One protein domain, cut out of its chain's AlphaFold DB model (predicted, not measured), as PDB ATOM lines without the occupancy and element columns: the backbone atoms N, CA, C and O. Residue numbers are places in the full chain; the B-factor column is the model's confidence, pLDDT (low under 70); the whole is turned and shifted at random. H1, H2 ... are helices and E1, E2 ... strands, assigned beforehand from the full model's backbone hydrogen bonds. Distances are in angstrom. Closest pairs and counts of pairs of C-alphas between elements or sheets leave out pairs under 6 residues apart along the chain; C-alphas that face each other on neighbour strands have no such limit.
ATOM      1  N   GLY A  36     338.097 571.000 402.407       65.00
ATOM      2  CA  GLY A  36     337.004 571.932 402.679       65.00
ATOM      3  C   GLY A  36     336.621 572.851 401.514       65.00
ATOM      4  O   GLY A  36     335.629 573.577 401.628       65.00
ATOM      5  N   ILE A  37     337.364 572.849 400.399       69.12
ATOM      6  CA  ILE A  37     337.070 573.721 399.251       69.12
ATOM      7  C   ILE A  37     335.684 573.389 398.692       69.12
ATOM      8  O   ILE A  37     335.449 572.286 398.207       69.12
ATOM      9  N   GLN A  38     334.772 574.361 398.697       66.75
ATOM     10  CA  GLN A  38     333.468 574.216 398.054       66.75
ATOM     11  C   GLN A  38     333.577 574.445 396.548       66.75
ATOM     12  O   GLN A  38     334.015 575.500 396.093       66.75
ATOM     13  N   LEU A  39     333.123 573.463 395.774       61.47
ATOM     14  CA  LEU A  39     333.080 573.503 394.312       61.47
ATOM     15  C   LEU A  39     331.721 573.981 393.773       61.47
ATOM     16  O   LEU A  39     331.540 574.098 392.562       61.47
ATOM     17  N   GLY A  40     330.781 574.292 394.673       46.62
ATOM     18  CA  GLY A  40     329.407 574.671 394.349       46.62
ATOM     19  C   GLY A  40     328.448 573.476 394.365       46.62
ATOM     20  O   GLY A  40     328.863 572.327 394.456       46.62
ATOM     21  N   PHE A  41     327.139 573.749 394.331       52.34
ATOM     22  CA  PHE A  41     326.065 572.733 394.359       52.34
ATOM     23  C   PHE A  41     326.127 571.738 395.535       52.34
ATOM     24  O   PHE A  41     325.615 570.626 395.444       52.34
ATOM     25  N   GLY A  42     326.737 572.139 396.655       51.00
ATOM     26  CA  GLY A  42     326.915 571.281 397.828       51.00
ATOM     27  C   GLY A  42     328.036 570.247 397.698       51.00
ATOM     28  O   GLY A  42     328.162 569.427 398.602       51.00
ATOM     29  N   LEU A  43     328.833 570.300 396.623       49.00
ATOM     30  CA  LEU A  43     330.041 569.497 396.445       49.00
ATOM     31  C   LEU A  43     331.233 570.208 397.081       49.00
ATOM     32  O   LEU A  43     331.486 571.389 396.812       49.00
ATOM     33  N   ASN A  44     331.984 569.480 397.894       64.12
ATOM     34  CA  ASN A  44     333.303 569.891 398.341       64.12
ATOM     35  C   ASN A  44     334.390 569.117 397.575       64.12
ATOM     36  O   ASN A  44     334.124 568.179 396.822       64.12
ATOM     37  N   PHE A  45     335.629 569.562 397.712       67.94
ATOM     38  CA  PHE A  45     336.753 568.953 397.024       67.94
ATOM     39  C   PHE A  45     337.088 567.565 397.593       67.94
ATOM     40  O   PHE A  45     337.527 566.703 396.834       67.94
ATOM     41  N   ASP A  46     336.806 567.304 398.874       65.56
ATOM     42  CA  ASP A  46     336.866 565.952 399.442       65.56
ATOM     43  C   ASP A  46     335.916 564.989 398.725       65.56
ATOM     44  O   ASP A  46     336.327 563.887 398.404       65.56
ATOM     45  N   ASP A  47     334.704 565.412 398.357       58.28
ATOM     46  CA  ASP A  47     333.745 564.588 397.602       58.28
ATOM     47  C   ASP A  47     334.270 564.219 396.199       58.28
ATOM     48  O   ASP A  47     333.822 563.251 395.589       58.28
ATOM     49  N   VAL A  48     335.214 565.000 395.658       61.47
ATOM     50  CA  VAL A  48     335.890 564.727 394.376       61.47
ATOM     51  C   VAL A  48     337.113 563.828 394.567       61.47
ATOM     52  O   VAL A  48     337.431 563.024 393.689       61.47
ATOM     53  N   LEU A  49     337.807 563.956 395.698       62.97
ATOM     54  CA  LEU A  49     338.946 563.109 396.060       62.97
ATOM     55  C   LEU A  49     338.509 561.720 396.511       62.97
ATOM     56  O   LEU A  49     339.142 560.715 396.173       62.97
ATOM     57  N   GLN A  50     337.426 561.667 397.273       59.41
ATOM     58  CA  GLN A  50     336.778 560.448 397.687       59.41
ATOM     59  C   GLN A  50     335.956 559.954 396.505       59.41
ATOM     60  O   GLN A  50     334.861 560.422 396.221       59.41
ATOM     61  N   ASN A  51     336.487 558.951 395.804       62.50
ATOM     62  CA  ASN A  51     335.763 558.274 394.729       62.50
ATOM     63  C   ASN A  51     334.412 557.701 395.182       62.50
ATOM     64  O   ASN A  51     333.652 557.300 394.309       62.50
ATOM     65  N   ILE A  52     334.148 557.629 396.493       63.88
ATOM     66  CA  ILE A  52     332.954 557.074 397.121       63.88
ATOM     67  C   ILE A  52     332.307 558.149 397.996       63.88
ATOM     68  O   ILE A  52     332.911 558.594 398.966       63.88
ATOM     69  N   VAL A  53     331.057 558.504 397.706       68.12
ATOM     70  CA  VAL A  53     330.253 559.407 398.541       68.12
ATOM     71  C   VAL A  53     329.056 558.638 399.086       68.12
ATOM     72  O   VAL A  53     328.248 558.103 398.325       68.12
ATOM     73  N   ILE A  54     328.922 558.578 400.410       64.88
ATOM     74  CA  ILE A  54     327.724 558.042 401.063       64.88
ATOM     75  C   ILE A  54     326.747 559.205 401.237       64.88
ATOM     76  O   ILE A  54     327.048 560.186 401.915       64.88
ATOM     77  N   GLY A  55     325.573 559.112 400.609       61.50
ATOM     78  CA  GLY A  55     324.533 560.132 400.725       61.50
ATOM     79  C   GLY A  55     324.127 560.364 402.184       61.50
ATOM     80  O   GLY A  55     324.218 559.462 403.014       61.50
ATOM     81  N   LYS A  56     323.636 561.569 402.505       57.19
ATOM     82  CA  LYS A  56     323.290 561.978 403.886       57.19
ATOM     83  C   LYS A  56     322.324 561.033 404.613       57.19
ATOM     84  O   LYS A  56     322.304 561.012 405.838       57.19
ATOM     85  N   ASP A  57     321.514 560.275 403.880       62.53
ATOM     86  CA  ASP A  57     320.561 559.301 404.417       62.53
ATOM     87  C   ASP A  57     321.078 557.850 404.397       62.53
ATOM     88  O   ASP A  57     320.334 556.934 404.743       62.53
ATOM     89  N   SER A  58     322.333 557.630 403.989       62.16
ATOM     90  CA  SER A  58     322.960 556.319 403.763       62.16
ATOM     91  C   SER A  58     322.206 555.411 402.784       62.16
ATOM     92  O   SER A  58     322.460 554.210 402.738       62.16
ATOM     93  N   ARG A  59     321.265 555.945 401.991       64.31
ATOM     94  CA  ARG A  59     320.461 555.131 401.058       64.31
ATOM     95  C   ARG A  59     321.096 555.011 399.686       64.31
ATOM     96  O   ARG A  59     320.802 554.060 398.967       64.31
ATOM     97  N   ASN A  60     321.948 555.970 399.338       66.31
ATOM     98  CA  ASN A  60     322.670 556.006 398.080       66.31
ATOM     99  C   ASN A  60     324.165 556.056 398.359       66.31
ATOM    100  O   ASN A  60     324.622 556.830 399.199       66.31
ATOM    101  N   VAL A  61     324.906 555.244 397.620       77.75
ATOM    102  CA  VAL A  61     326.357 555.347 397.541       77.75
ATOM    103  C   VAL A  61     326.695 555.729 396.118       77.75
ATOM    104  O   VAL A  61     326.219 555.088 395.180       77.75
ATOM    105  N   GLU A  62     327.485 556.776 395.955       77.44
ATOM    106  CA  GLU A  62     327.952 557.238 394.660       77.44
ATOM    107  C   GLU A  62     329.420 556.895 394.466       77.44
ATOM    108  O   GLU A  62     330.216 557.024 395.387       77.44
ATOM    109  N   PHE A  63     329.765 556.473 393.254       74.44
ATOM    110  CA  PHE A  63     331.113 556.185 392.805       74.44
ATOM    111  C   PHE A  63     331.424 557.030 391.582       74.44
ATOM    112  O   PHE A  63     330.744 556.868 390.572       74.44
ATOM    113  N   ALA A  64     332.410 557.928 391.636       73.19
ATOM    114  CA  ALA A  64     332.721 558.829 390.514       73.19
ATOM    115  C   ALA A  64     331.453 559.469 389.876       73.19
ATOM    116  O   ALA A  64     331.305 559.530 388.651       73.19
ATOM    117  N   GLY A  65     330.489 559.874 390.714       76.44
ATOM    118  CA  GLY A  65     329.216 560.480 390.304       76.44
ATOM    119  C   GLY A  65     328.144 559.526 389.746       76.44
ATOM    120  O   GLY A  65     327.158 560.002 389.170       76.44
ATOM    121  N   VAL A  66     328.309 558.200 389.875       87.62
ATOM    122  CA  VAL A  66     327.280 557.190 389.550       87.62
ATOM    123  C   VAL A  66     326.794 556.441 390.780       87.62
ATOM    124  O   VAL A  66     327.569 556.122 391.664       87.62
ATOM    125  N   ILE A  67     325.513 556.096 390.830       89.31
ATOM    126  CA  ILE A  67     324.889 555.521 392.027       89.31
ATOM    127  C   ILE A  67     325.003 553.992 392.003       89.31
ATOM    128  O   ILE A  67     324.623 553.359 391.015       89.31
ATOM    129  N   LEU A  68     325.449 553.385 393.102       90.94
ATOM    130  CA  LEU A  68     325.257 551.962 393.370       90.94
ATOM    131  C   LEU A  68     323.799 551.732 393.776       90.94
ATOM    132  O   LEU A  68     323.344 552.194 394.820       90.94
ATOM    133  N   GLN A  69     323.056 551.024 392.933       91.75
ATOM    134  CA  GLN A  69     321.641 550.758 393.132       91.75
ATOM    135  C   GLN A  69     321.398 549.275 393.420       91.75
ATOM    136  O   GLN A  69     321.792 548.400 392.648       91.75
ATOM    137  N   HIS A  70     320.639 549.013 394.481       91.69
ATOM    138  CA  HIS A  70     320.154 547.684 394.851       91.69
ATOM    139  C   HIS A  70     318.653 547.571 394.587       91.69
ATOM    140  O   HIS A  70     317.855 548.342 395.132       91.69
ATOM    141  N   GLN A  71     318.252 546.600 393.772       90.12
ATOM    142  CA  GLN A  71     316.842 546.260 393.562       90.12
ATOM    143  C   GLN A  71     316.371 545.232 394.594       90.12
ATOM    144  O   GLN A  71     317.165 544.432 395.080       90.12
ATOM    145  N   SER A  72     315.071 545.199 394.894       86.81
ATOM    146  CA  SER A  72     314.477 544.237 395.840       86.81
ATOM    147  C   SER A  72     314.737 542.770 395.471       86.81
ATOM    148  O   SER A  72     314.802 541.920 396.355       86.81
ATOM    149  N   SER A  73     314.946 542.482 394.186       88.50
ATOM    150  CA  SER A  73     315.310 541.163 393.660       88.50
ATOM    151  C   SER A  73     316.727 540.697 394.021       88.50
ATOM    152  O   SER A  73     317.052 539.546 393.757       88.50
ATOM    153  N   GLY A  74     317.581 541.565 394.574       87.31
ATOM    154  CA  GLY A  74     319.008 541.282 394.771       87.31
ATOM    155  C   GLY A  74     319.895 541.721 393.603       87.31
ATOM    156  O   GLY A  74     321.111 541.559 393.657       87.31
ATOM    157  N   THR A  75     319.325 542.308 392.544       91.19
ATOM    158  CA  THR A  75     320.126 542.865 391.448       91.19
ATOM    159  C   THR A  75     320.925 544.075 391.935       91.19
ATOM    160  O   THR A  75     320.346 545.036 392.450       91.19
ATOM    161  N   VAL A  76     322.237 544.055 391.691       92.88
ATOM    162  CA  VAL A  76     323.146 545.184 391.933       92.88
ATOM    163  C   VAL A  76     323.517 545.843 390.604       92.88
ATOM    164  O   VAL A  76     323.888 545.168 389.634       92.88
ATOM    165  N   LEU A  77     323.367 547.166 390.542       94.81
ATOM    166  CA  LEU A  77     323.522 547.971 389.334       94.81
ATOM    167  C   LEU A  77     324.370 549.212 389.619       94.81
ATOM    168  O   LEU A  77     324.249 549.806 390.686       94.81
ATOM    169  N   PHE A  78     325.111 549.678 388.619       94.50
ATOM    170  CA  PHE A  78     325.553 551.071 388.575       94.50
ATOM    171  C   PHE A  78     324.558 551.896 387.760       94.50
ATOM    172  O   PHE A  78     324.179 551.513 386.648       94.50
ATOM    173  N   LYS A  79     324.122 553.030 388.306       93.31
ATOM    174  CA  LYS A  79     323.153 553.942 387.698       93.31
ATOM    175  C   LYS A  79     323.810 555.284 387.392       93.31
ATOM    176  O   LYS A  79     324.190 556.026 388.293       93.31
ATOM    177  N   ALA A  80     323.844 555.638 386.113       91.56
ATOM    178  CA  ALA A  80     324.016 557.021 385.697       91.56
ATOM    179  C   ALA A  80     322.697 557.762 385.938       91.56
ATOM    180  O   ALA A  80     321.650 557.324 385.452       91.56
ATOM    181  N   HIS A  81     322.735 558.862 386.684       87.69
ATOM    182  CA  HIS A  81     321.569 559.692 386.970       87.69
ATOM    183  C   HIS A  81     321.942 561.167 386.894       87.69
ATOM    184  O   HIS A  81     322.960 561.554 387.449       87.69
ATOM    185  N   TYR A  82     321.120 561.973 386.236       84.25
ATOM    186  CA  TYR A  82     321.261 563.422 386.158       84.25
ATOM    187  C   TYR A  82     319.879 564.061 386.135       84.25
ATOM    188  O   TYR A  82     318.967 563.487 385.544       84.25
ATOM    189  N   ILE A  83     319.725 565.239 386.726       83.19
ATOM    190  CA  ILE A  83     318.569 566.096 386.470       83.19
ATOM    191  C   ILE A  83     319.030 567.130 385.453       83.19
ATOM    192  O   ILE A  83     319.983 567.849 385.721       83.19
ATOM    193  N   ASP A  84     318.407 567.149 384.280       79.94
ATOM    194  CA  ASP A  84     318.754 568.085 383.214       79.94
ATOM    195  C   ASP A  84     318.439 569.524 383.651       79.94
ATOM    196  O   ASP A  84     317.291 569.834 383.968       79.94
ATOM    197  N   ASP A  85     319.447 570.395 383.671       78.06
ATOM    198  CA  ASP A  85     319.318 571.757 384.211       78.06
ATOM    199  C   ASP A  85     318.405 572.664 383.366       78.06
ATOM    200  O   ASP A  85     317.897 573.672 383.857       78.06
ATOM    201  N   VAL A  86     318.174 572.319 382.094       80.62
ATOM    202  CA  VAL A  86     317.350 573.113 381.171       80.62
ATOM    203  C   VAL A  86     315.882 572.711 381.274       80.62
ATOM    204  O   VAL A  86     314.988 573.554 381.303       80.62
ATOM    205  N   THR A  87     315.617 571.408 381.303       86.06
ATOM    206  CA  THR A  87     314.268 570.837 381.241       86.06
ATOM    207  C   THR A  87     313.735 570.392 382.601       86.06
ATOM    208  O   THR A  87     312.544 570.103 382.717       86.06
ATOM    209  N   GLY A  88     314.598 570.284 383.616       83.12
ATOM    210  CA  GLY A  88     314.294 569.743 384.942       83.12
ATOM    211  C   GLY A  88     313.995 568.241 384.950       83.12
ATOM    212  O   GLY A  88     313.542 567.706 385.964       83.12
ATOM    213  N   LYS A  89     314.185 567.537 383.826       88.06
ATOM    214  CA  LYS A  89     313.801 566.127 383.691       88.06
ATOM    215  C   LYS A  89     314.931 565.194 384.132       88.06
ATOM    216  O   LYS A  89     316.089 565.433 383.794       88.06
ATOM    217  N   PRO A  90     314.615 564.082 384.823       89.00
ATOM    218  CA  PRO A  90     315.619 563.089 385.163       89.00
ATOM    219  C   PRO A  90     316.054 562.295 383.925       89.00
ATOM    220  O   PRO A  90     315.243 561.643 383.265       89.00
ATOM    221  N   LEU A  91     317.356 562.282 383.656       90.31
ATOM    222  CA  LEU A  91     318.019 561.357 382.747       90.31
ATOM    223  C   LEU A  91     318.608 560.209 383.562       90.31
ATOM    224  O   LEU A  91     319.301 560.421 384.560       90.31
ATOM    225  N   SER A  92     318.341 558.965 383.157       94.25
ATOM    226  CA  SER A  92     318.926 557.819 383.847       94.25
ATOM    227  C   SER A  92     319.198 556.624 382.949       94.25
ATOM    228  O   SER A  92     318.502 556.391 381.962       94.25
ATOM    229  N   LYS A  93     320.231 555.856 383.307       96.62
ATOM    230  CA  LYS A  93     320.552 554.568 382.688       96.62
ATOM    231  C   LYS A  93     321.279 553.670 383.679       96.62
ATOM    232  O   LYS A  93     322.125 554.146 384.432       96.62
ATOM    233  N   THR A  94     320.964 552.383 383.662       96.56
ATOM    234  CA  THR A  94     321.518 551.390 384.587       96.56
ATOM    235  C   THR A  94     322.332 550.330 383.856       96.56
ATOM    236  O   THR A  94     322.065 550.009 382.697       96.56
ATOM    237  N   TYR A  95     323.325 549.780 384.551       97.12
ATOM    238  CA  TYR A  95     324.195 548.713 384.067       97.12
ATOM    239  C   TYR A  95     324.333 547.649 385.149       97.12
ATOM    240  O   TYR A  95     324.706 547.955 386.280       97.12
ATOM    241  N   SER A  96     324.002 546.402 384.815       96.00
ATOM    242  CA  SER A  96     324.017 545.302 385.780       96.00
ATOM    243  C   SER A  96     325.395 544.691 385.945       96.00
ATOM    244  O   SER A  96     326.015 544.300 384.958       96.00
ATOM    245  N   ILE A  97     325.821 544.531 387.201       95.94
ATOM    246  CA  ILE A  97     327.066 543.830 387.530       95.94
ATOM    247  C   ILE A  97     326.996 542.377 387.052       95.94
ATOM    248  O   ILE A  97     327.942 541.902 386.442       95.94
ATOM    249  N   LYS A  98     325.848 541.706 387.214       94.25
ATOM    250  CA  LYS A  98     325.651 540.314 386.771       94.25
ATOM    251  C   LYS A  98     325.851 540.120 385.261       94.25
ATOM    252  O   LYS A  98     326.271 539.053 384.833       94.25
ATOM    253  N   ASN A  99     325.502 541.120 384.449       93.69
ATOM    254  CA  ASN A  99     325.542 540.994 382.988       93.69
ATOM    255  C   ASN A  99     326.856 541.491 382.376       93.69
ATOM    256  O   ASN A  99     327.173 541.128 381.247       93.69
ATOM    257  N   HIS A 100     327.576 542.371 383.072       93.44
ATOM    258  CA  HIS A 100     328.738 543.058 382.512       93.44
ATOM    259  C   HIS A 100     330.032 542.821 383.300       93.44
ATOM    260  O   HIS A 100     331.102 543.114 382.778       93.44
ATOM    261  N   GLY A 101     329.961 542.331 384.535       95.94
ATOM    262  CA  GLY A 101     331.056 542.452 385.495       95.94
ATOM    263  C   GLY A 101     331.114 543.849 386.123       95.94
ATOM    264  O   GLY A 101     330.568 544.822 385.586       95.94
ATOM    265  N   ILE A 102     331.784 543.964 387.272       94.19
ATOM    266  CA  ILE A 102     331.892 545.204 388.055       94.19
ATOM    267  C   ILE A 102     332.534 546.307 387.215       94.19
ATOM    268  O   ILE A 102     331.942 547.374 387.030       94.19
ATOM    269  N   LYS A 103     333.714 546.031 386.644       93.69
ATOM    270  CA  LYS A 103     334.496 547.018 385.891       93.69
ATOM    271  C   LYS A 103     333.719 547.598 384.713       93.69
ATOM    272  O   LYS A 103     333.655 548.814 384.546       93.69
ATOM    273  N   VAL A 104     333.127 546.745 383.880       95.56
ATOM    274  CA  VAL A 104     332.444 547.198 382.659       95.56
ATOM    275  C   VAL A 104     331.134 547.905 383.000       95.56
ATOM    276  O   VAL A 104     330.842 548.941 382.400       95.56
ATOM    277  N   ALA A 105     330.364 547.402 383.973       96.06
ATOM    278  CA  ALA A 105     329.148 548.073 384.430       96.06
ATOM    279  C   ALA A 105     329.457 549.480 384.961       96.06
ATOM    280  O   ALA A 105     328.804 550.446 384.557       96.06
ATOM    281  N   PHE A 106     330.483 549.598 385.806       93.56
ATOM    282  CA  PHE A 106     330.915 550.864 386.386       93.56
ATOM    283  C   PHE A 106     331.374 551.856 385.313       93.56
ATOM    284  O   PHE A 106     330.829 552.953 385.204       93.56
ATOM    285  N   LEU A 107     332.308 551.454 384.446       92.56
ATOM    286  CA  LEU A 107     332.838 552.336 383.404       92.56
ATOM    287  C   LEU A 107     331.755 552.795 382.420       92.56
ATOM    288  O   LEU A 107     331.760 553.950 381.989       92.56
ATOM    289  N   ASN A 108     330.806 551.925 382.067       95.31
ATOM    290  CA  ASN A 108     329.691 552.302 381.198       95.31
ATOM    291  C   ASN A 108     328.724 553.277 381.882       95.31
ATOM    292  O   ASN A 108     328.197 554.179 381.221       95.31
ATOM    293  N   ALA A 109     328.512 553.133 383.194       94.00
ATOM    294  CA  ALA A 109     327.751 554.096 383.976       94.00
ATOM    295  C   ALA A 109     328.449 555.460 383.994       94.00
ATOM    296  O   ALA A 109     327.807 556.458 383.674       94.00
ATOM    297  N   VAL A 110     329.754 555.510 384.284       91.38
ATOM    298  CA  VAL A 110     330.516 556.769 384.346       91.38
ATOM    299  C   VAL A 110     330.514 557.479 382.993       91.38
ATOM    300  O   VAL A 110     330.193 558.664 382.919       91.38
ATOM    301  N   LYS A 111     330.769 556.751 381.897       91.19
ATOM    302  CA  LYS A 111     330.685 557.308 380.534       91.19
ATOM    303  C   LYS A 111     329.318 557.923 380.261       91.19
ATOM    304  O   LYS A 111     329.225 559.057 379.805       91.19
ATOM    305  N   ARG A 112     328.248 557.198 380.595       93.56
ATOM    306  CA  ARG A 112     326.882 557.681 380.387       93.56
ATOM    307  C   ARG A 112     326.547 558.889 381.255       93.56
ATOM    308  O   ARG A 112     325.844 559.784 380.801       93.56
ATOM    309  N   ARG A 113     327.034 558.921 382.496       90.00
ATOM    310  CA  ARG A 113     326.870 560.066 383.391       90.00
ATOM    311  C   ARG A 113     327.544 561.305 382.815       90.00
ATOM    312  O   ARG A 113     326.919 562.356 382.786       90.00
ATOM    313  N   ALA A 114     328.764 561.164 382.307       86.44
ATOM    314  CA  ALA A 114     329.483 562.255 381.664       86.44
ATOM    315  C   ALA A 114     328.755 562.770 380.411       86.44
ATOM    316  O   ALA A 114     328.646 563.981 380.234       86.44
ATOM    317  N   GLU A 115     328.201 561.872 379.587       89.00
ATOM    318  CA  GLU A 115     327.352 562.248 378.447       89.00
ATOM    319  C   GLU A 115     326.136 563.073 378.896       89.00
ATOM    320  O   GLU A 115     325.846 564.102 378.291       89.00
ATOM    321  N   PHE A 116     325.445 562.661 379.969       86.38
ATOM    322  CA  PHE A 116     324.319 563.425 380.522       86.38
ATOM    323  C   PHE A 116     324.738 564.816 381.005       86.38
ATOM    324  O   PHE A 116     323.982 565.761 380.824       86.38
ATOM    325  N   CYS A 117     325.949 564.959 381.545       81.38
ATOM    326  CA  CYS A 117     326.511 566.251 381.940       81.38
ATOM    327  C   CYS A 117     327.059 567.082 380.759       81.38
ATOM    328  O   CYS A 117     327.703 568.103 380.984       81.38
ATOM    329  N   GLY A 118     326.891 566.639 379.508       81.06
ATOM    330  CA  GLY A 118     327.387 567.355 378.328       81.06
ATOM    331  C   GLY A 118     328.907 567.288 378.122       81.06
ATOM    332  O   GLY A 118     329.462 568.072 377.346       81.06
ATOM    333  N   TYR A 119     329.611 566.362 378.783       80.88
ATOM    334  CA  TYR A 119     331.048 566.176 378.581       80.88
ATOM    335  C   TYR A 119     331.331 565.636 377.170       80.88
ATOM    336  O   TYR A 119     330.817 564.592 376.773       80.88
ATOM    337  N   SER A 120     332.177 566.338 376.412       72.94
ATOM    338  CA  SER A 120     332.486 566.034 375.003       72.94
ATOM    339  C   SER A 120     333.948 565.631 374.753       72.94
ATOM    340  O   SER A 120     334.368 565.479 373.603       72.94
ATOM    341  N   GLY A 121     334.739 565.461 375.817       73.50
ATOM    342  CA  GLY A 121     336.148 565.063 375.750       73.50
ATOM    343  C   GLY A 121     336.376 563.551 375.882       73.50
ATOM    344  O   GLY A 121     335.446 562.798 376.176       73.50
ATOM    345  N   PRO A 122     337.621 563.078 375.686       73.38
ATOM    346  CA  PRO A 122     337.995 561.724 376.072       73.38
ATOM    347  C   PRO A 122     338.003 561.610 377.601       73.38
ATOM    348  O   PRO A 122     338.721 562.343 378.276       73.38
ATOM    349  N   LEU A 123     337.217 560.680 378.144       77.88
ATOM    350  CA  LEU A 123     337.301 560.335 379.561       77.88
ATOM    351  C   LEU A 123     338.550 559.475 379.810       77.88
ATOM    352  O   LEU A 123     338.700 558.466 379.115       77.88
ATOM    353  N   PRO A 124     339.387 559.808 380.809       75.19
ATOM    354  CA  PRO A 124     340.544 559.003 381.209       75.19
ATOM    355  C   PRO A 124     340.102 557.757 381.996       75.19
ATOM    356  O   PRO A 124     340.382 557.606 383.185       75.19
ATOM    357  N   VAL A 125     339.339 556.873 381.355       77.56
ATOM    358  CA  VAL A 125     338.714 555.704 381.998       77.56
ATOM    359  C   VAL A 125     339.726 554.687 382.516       77.56
ATOM    360  O   VAL A 125     339.426 553.937 383.437       77.56
ATOM    361  N   GLU A 126     340.924 554.677 381.942       78.75
ATOM    362  CA  GLU A 126     342.079 553.896 382.373       78.75
ATOM    363  C   GLU A 126     342.653 554.351 383.721       78.75
ATOM    364  O   GLU A 126     343.361 553.584 384.370       78.75
ATOM    365  N   HIS A 127     342.333 555.573 384.149       76.62
ATOM    366  CA  HIS A 127     342.769 556.151 385.418       76.62
ATOM    367  C   HIS A 127     341.654 556.178 386.470       76.62
ATOM    368  O   HIS A 127     341.884 556.630 387.590       76.62
ATOM    369  N   LEU A 128     340.453 555.695 386.132       78.81
ATOM    370  CA  LEU A 128     339.360 555.597 387.090       78.81
ATOM    371  C   LEU A 128     339.606 554.452 388.069       78.81
ATOM    372  O   LEU A 128     339.901 553.321 387.678       78.81
ATOM    373  N   TYR A 129     339.415 554.756 389.348       83.38
ATOM    374  CA  TYR A 129     339.350 553.751 390.394       83.38
ATOM    375  C   TYR A 129     338.126 552.860 390.184       83.38
ATOM    376  O   TYR A 129     337.006 553.357 390.067       83.38
ATOM    377  N   ILE A 130     338.340 551.547 390.128       87.94
ATOM    378  CA  ILE A 130     337.261 550.568 390.013       87.94
ATOM    379  C   ILE A 130     337.003 550.003 391.409       87.94
ATOM    380  O   ILE A 130     337.943 549.461 391.995       87.94
ATOM    381  N   PRO A 131     335.770 550.085 391.932       87.19
ATOM    382  CA  PRO A 131     335.474 549.545 393.250       87.19
ATOM    383  C   PRO A 131     335.620 548.024 393.265       87.19
ATOM    384  O   PRO A 131     335.187 547.334 392.339       87.19
ATOM    385  N   SER A 132     336.225 547.500 394.325       90.44
ATOM    386  CA  SER A 132     336.395 546.063 394.531       90.44
ATOM    387  C   SER A 132     335.090 545.387 394.988       90.44
ATOM    388  O   SER A 132     334.189 546.049 395.516       90.44
ATOM    389  N   PRO A 133     334.964 544.052 394.841       92.44
ATOM    390  CA  PRO A 133     333.830 543.312 395.392       92.44
ATOM    391  C   PRO A 133     333.625 543.525 396.894       92.44
ATOM    392  O   PRO A 133     332.484 543.632 397.334       92.44
ATOM    393  N   ASP A 134     334.706 543.600 397.674       90.56
ATOM    394  CA  ASP A 134     334.635 543.717 399.134       90.56
ATOM    395  C   ASP A 134     334.151 545.103 399.576       90.56
ATOM    396  O   ASP A 134     333.365 545.222 400.522       90.56
ATOM    397  N   GLU A 135     334.535 546.154 398.847       88.44
ATOM    398  CA  GLU A 135     333.986 547.496 399.053       88.44
ATOM    399  C   GLU A 135     332.504 547.540 398.696       88.44
ATOM    400  O   GLU A 135     331.687 548.009 399.489       88.44
ATOM    401  N   LEU A 136     332.125 546.993 397.535       90.81
ATOM    402  CA  LEU A 136     330.723 546.928 397.121       90.81
ATOM    403  C   LEU A 136     329.876 546.108 398.098       90.81
ATOM    404  O   LEU A 136     328.717 546.453 398.342       90.81
ATOM    405  N   LEU A 137     330.438 545.053 398.688       92.94
ATOM    406  CA  LEU A 137     329.780 544.258 399.716       92.94
ATOM    407  C   LEU A 137     329.587 545.069 401.000       92.94
ATOM    408  O   LEU A 137     328.464 545.152 401.493       92.94
ATOM    409  N   SER A 138     330.647 545.710 401.495       89.62
ATOM    410  CA  SER A 138     330.602 546.572 402.686       89.62
ATOM    411  C   SER A 138     329.551 547.671 402.539       89.62
ATOM    412  O   SER A 138     328.741 547.910 403.431       89.62
ATOM    413  N   LEU A 139     329.488 548.284 401.361       87.31
ATOM    414  CA  LEU A 139     328.516 549.326 401.056       87.31
ATOM    415  C   LEU A 139     327.097 548.778 400.910       87.31
ATOM    416  O   LEU A 139     326.152 549.425 401.344       87.31
ATOM    417  N   SER A 140     326.930 547.567 400.373       90.00
ATOM    418  CA  SER A 140     325.626 546.893 400.349       90.00
ATOM    419  C   SER A 140     325.115 546.597 401.762       90.00
ATOM    420  O   SER A 140     323.919 546.719 402.021       90.00
ATOM    421  N   VAL A 141     326.009 546.252 402.695       91.06
ATOM    422  CA  VAL A 141     325.665 546.088 404.115       91.06
ATOM    423  C   VAL A 141     325.245 547.423 404.727       91.06
ATOM    424  O   VAL A 141     324.232 547.469 405.419       91.06
ATOM    425  N   ILE A 142     325.963 548.511 404.437       86.44
ATOM    426  CA  ILE A 142     325.613 549.853 404.927       86.44
ATOM    427  C   ILE A 142     324.224 550.282 404.428       86.44
ATOM    428  O   ILE A 142     323.428 550.797 405.210       86.44
ATOM    429  N   THR A 143     323.898 550.044 403.153       85.56
ATOM    430  CA  THR A 143     322.639 550.532 402.559       85.56
ATOM    431  C   THR A 143     321.433 549.617 402.789       85.56
ATOM    432  O   THR A 143     320.297 550.101 402.800       85.56
ATOM    433  N   LYS A 144     321.633 548.297 402.920       90.31
ATOM    434  CA  LYS A 144     320.546 547.296 402.991       90.31
ATOM    435  C   LYS A 144     320.574 546.397 404.225       90.31
ATOM    436  O   LYS A 144     319.577 545.727 404.491       90.31
ATOM    437  N   GLY A 145     321.665 546.392 404.981       90.62
ATOM    438  CA  GLY A 145     321.859 545.534 406.145       90.62
ATOM    439  C   GLY A 145     322.331 544.116 405.801       90.62
ATOM    440  O   GLY A 145     322.148 543.617 404.688       90.62
ATOM    441  N   ASN A 146     322.922 543.451 406.798       93.75
ATOM    442  CA  ASN A 146     323.497 542.106 406.658       93.75
ATOM    443  C   ASN A 146     322.467 541.052 406.232       93.75
ATOM    444  O   ASN A 146     322.722 540.300 405.297       93.75
ATOM    445  N   ALA A 147     321.284 541.044 406.858       94.38
ATOM    446  CA  ALA A 147     320.251 540.045 406.576       94.38
ATOM    447  C   ALA A 147     319.846 540.030 405.092       94.38
ATOM    448  O   ALA A 147     319.731 538.969 404.487       94.38
ATOM    449  N   TRP A 148     319.699 541.210 404.482       94.38
ATOM    450  CA  TRP A 148     319.367 541.321 403.064       94.38
ATOM    451  C   TRP A 148     320.520 540.854 402.164       94.38
ATOM    452  O   TRP A 148     320.296 540.155 401.176       94.38
ATOM    453  N   VAL A 149     321.756 541.226 402.507       94.31
ATOM    454  CA  VAL A 149     322.968 540.828 401.773       94.31
ATOM    455  C   VAL A 149     323.135 539.307 401.747       94.31
ATOM    456  O   VAL A 149     323.475 538.750 400.698       94.31
ATOM    457  N   GLU A 150     322.870 538.646 402.873       94.19
ATOM    458  CA  GLU A 150     322.894 537.190 403.007       94.19
ATOM    459  C   GLU A 150     321.746 536.537 402.231       94.19
ATOM    460  O   GLU A 150     321.999 535.693 401.371       94.19
ATOM    461  N   GLU A 151     320.503 536.980 402.455       95.31
ATOM    462  CA  GLU A 151     319.305 536.441 401.795       95.31
ATOM    463  C   GLU A 151     319.416 536.504 400.264       95.31
ATOM    464  O   GLU A 151     319.023 535.574 399.559       95.31
ATOM    465  N   LYS A 152     319.962 537.603 399.730       94.94
ATOM    466  CA  LYS A 152     320.099 537.817 398.283       94.94
ATOM    467  C   LYS A 152     321.411 537.296 397.695       94.94
ATOM    468  O   LYS A 152     321.619 537.440 396.491       94.94
ATOM    469  N   GLY A 153     322.292 536.699 398.500       93.62
ATOM    470  CA  GLY A 153     323.545 536.111 398.019       93.62
ATOM    471  C   GLY A 153     324.497 537.124 397.368       93.62
ATOM    472  O   GLY A 153     325.210 536.792 396.419       93.62
ATOM    473  N   ILE A 154     324.516 538.369 397.858       94.62
ATOM    474  CA  ILE A 154     325.236 539.483 397.215       94.62
ATOM    475  C   ILE A 154     326.745 539.244 397.180       94.62
ATOM    476  O   ILE A 154     327.393 539.556 396.183       94.62
ATOM    477  N   LYS A 155     327.307 538.628 398.225       93.31
ATOM    478  CA  LYS A 155     328.732 538.275 398.271       93.31
ATOM    479  C   LYS A 155     329.136 537.391 397.089       93.31
ATOM    480  O   LYS A 155     330.079 537.718 396.377       93.31
ATOM    481  N   ALA A 156     328.383 536.319 396.843       91.44
ATOM    482  CA  ALA A 156     328.643 535.414 395.725       91.44
ATOM    483  C   ALA A 156     328.455 536.120 394.373       91.44
ATOM    484  O   ALA A 156     329.258 535.935 393.462       91.44
ATOM    485  N   LEU A 157     327.429 536.972 394.250       92.88
ATOM    486  CA  LEU A 157     327.215 537.772 393.043       92.88
ATOM    487  C   LEU A 157     328.427 538.656 392.730       92.88
ATOM    488  O   LEU A 157     328.877 538.664 391.589       92.88
ATOM    489  N   LEU A 158     328.960 539.383 393.711       92.62
ATOM    490  CA  LEU A 158     330.074 540.306 393.488       92.62
ATOM    491  C   LEU A 158     331.385 539.563 393.199       92.62
ATOM    492  O   LEU A 158     332.110 539.946 392.285       92.62
ATOM    493  N   GLN A 159     331.658 538.468 393.911       91.50
ATOM    494  CA  GLN A 159     332.874 537.671 393.715       91.50
ATOM    495  C   GLN A 159     332.919 536.973 392.346       91.50
ATOM    496  O   GLN A 159     333.987 536.859 391.752       91.50
ATOM    497  N   ASN A 160     331.767 536.563 391.811       89.88
ATOM    498  CA  ASN A 160     331.677 535.899 390.505       89.88
ATOM    499  C   ASN A 160     331.713 536.866 389.306       89.88
ATOM    500  O   ASN A 160     331.664 536.411 388.166       89.88
ATOM    501  N   ASN A 161     331.736 538.184 389.539       90.12
ATOM    502  CA  ASN A 161     331.599 539.214 388.501       90.12
ATOM    503  C   ASN A 161     332.738 540.252 388.539       90.12
ATOM    504  O   ASN A 161     332.505 541.431 388.266       90.12
TER     505      ASN A 161
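This is residues 36 to 161 of the 162 residues of an uncharacterized protein of Pseudoalteromonas sp. MEBiC 03485 (UniProt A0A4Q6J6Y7). A strongly twisted sheet of five strands has the longest helix, H3, packed along its long strand E5, while H4 crosses slantwise near E4 with the short helices H5 and H6 packed on it at one end of the domain. E1 and H1 lie toward the other end, and a long unnamed stretch, residues 117 to 132, joins H3 to H4. The printed part has 126 residues with six named helices and six named strands, in the order E1 H1 E2 E3 E4 E5 E6 H2 H3 H4 H5 H6. The sheet, E2 - E3 - E4 - E5 - E6, is antiparallel throughout, and the class is mixed, helices and strands. The whole is compact, with a radius of gyration of the C-alphas of 14.8 A and spans of 41 by 30 by 29 A.

E1 is residues 38 to 40, its C-alpha 38 at (333.468, 574.216, 398.054), and H1 is 45 to 49. E2 holds residues 52 to 54, E3 61 to 63 and E4 66 to 70, 13.0 A long. E5, residues 76 to 83, measures 22.1 A, and E6, 90 to 96, measures 19.7 A. H2 is residues 97 to 100. H3, residues 102 to 116, runs 21.1 A from C-alpha 102 at (331.892, 545.204, 388.055). H4, residues 133 to 144, is 15.8 A long. H5 is residues 146 to 151, and H6, 154 to 159, ends at C-alpha 159 (332.874, 537.671, 393.715).

E2 to E6 form a meander, each strand the antiparallel neighbour of the one before. N and O pairs within hydrogen-bond range include N 53 and O 62, 2.9 A, between E2 and E3; N 63 and O 66, 2.7 A, between E3 and E4; N 69 and O 77, 2.8 A, between E4 and E5; and N 80 and O 93, 2.8 A, between E5 and E6. H3 and H4 on one face of the sheet make two layers. H3 is over E5 at a height over the sheet of 7.9 A, along the strands at 8 degrees on the local plane; its closest C-alphas to E5 are those of Arg 113 and Ala 80, 4.8 A apart. H4 is only just over E4, with 3 of its C-alphas falling on that strand. H4 touches H6 with residues 133 to 137 alone, at a shallow tilt of 15 degrees, opposite ways; the closest C-alphas are those of Pro 133 and Leu 158, 5.2 A. H4 touches H5 with residues 137 to 141 alone, about perpendicular at 76 degrees; the closest C-alphas are those of Val 141 and Val 149, 6.4 A. H1 and H2 only graze the sheet. E1 pairs with no named strand. Each O i to N i+4 pair is within hydrogen-bond range in H1, H3, H4, H5 and H6; H2 is too short for one.

The two farthest C-alphas, of Gly 121 and Ala 147, are 42.8 A apart. The printed part has no cut, and its one long link is H3 to H4. The mean pLDDT of the printed part is 83.2; residues 36 to 60 are under 70.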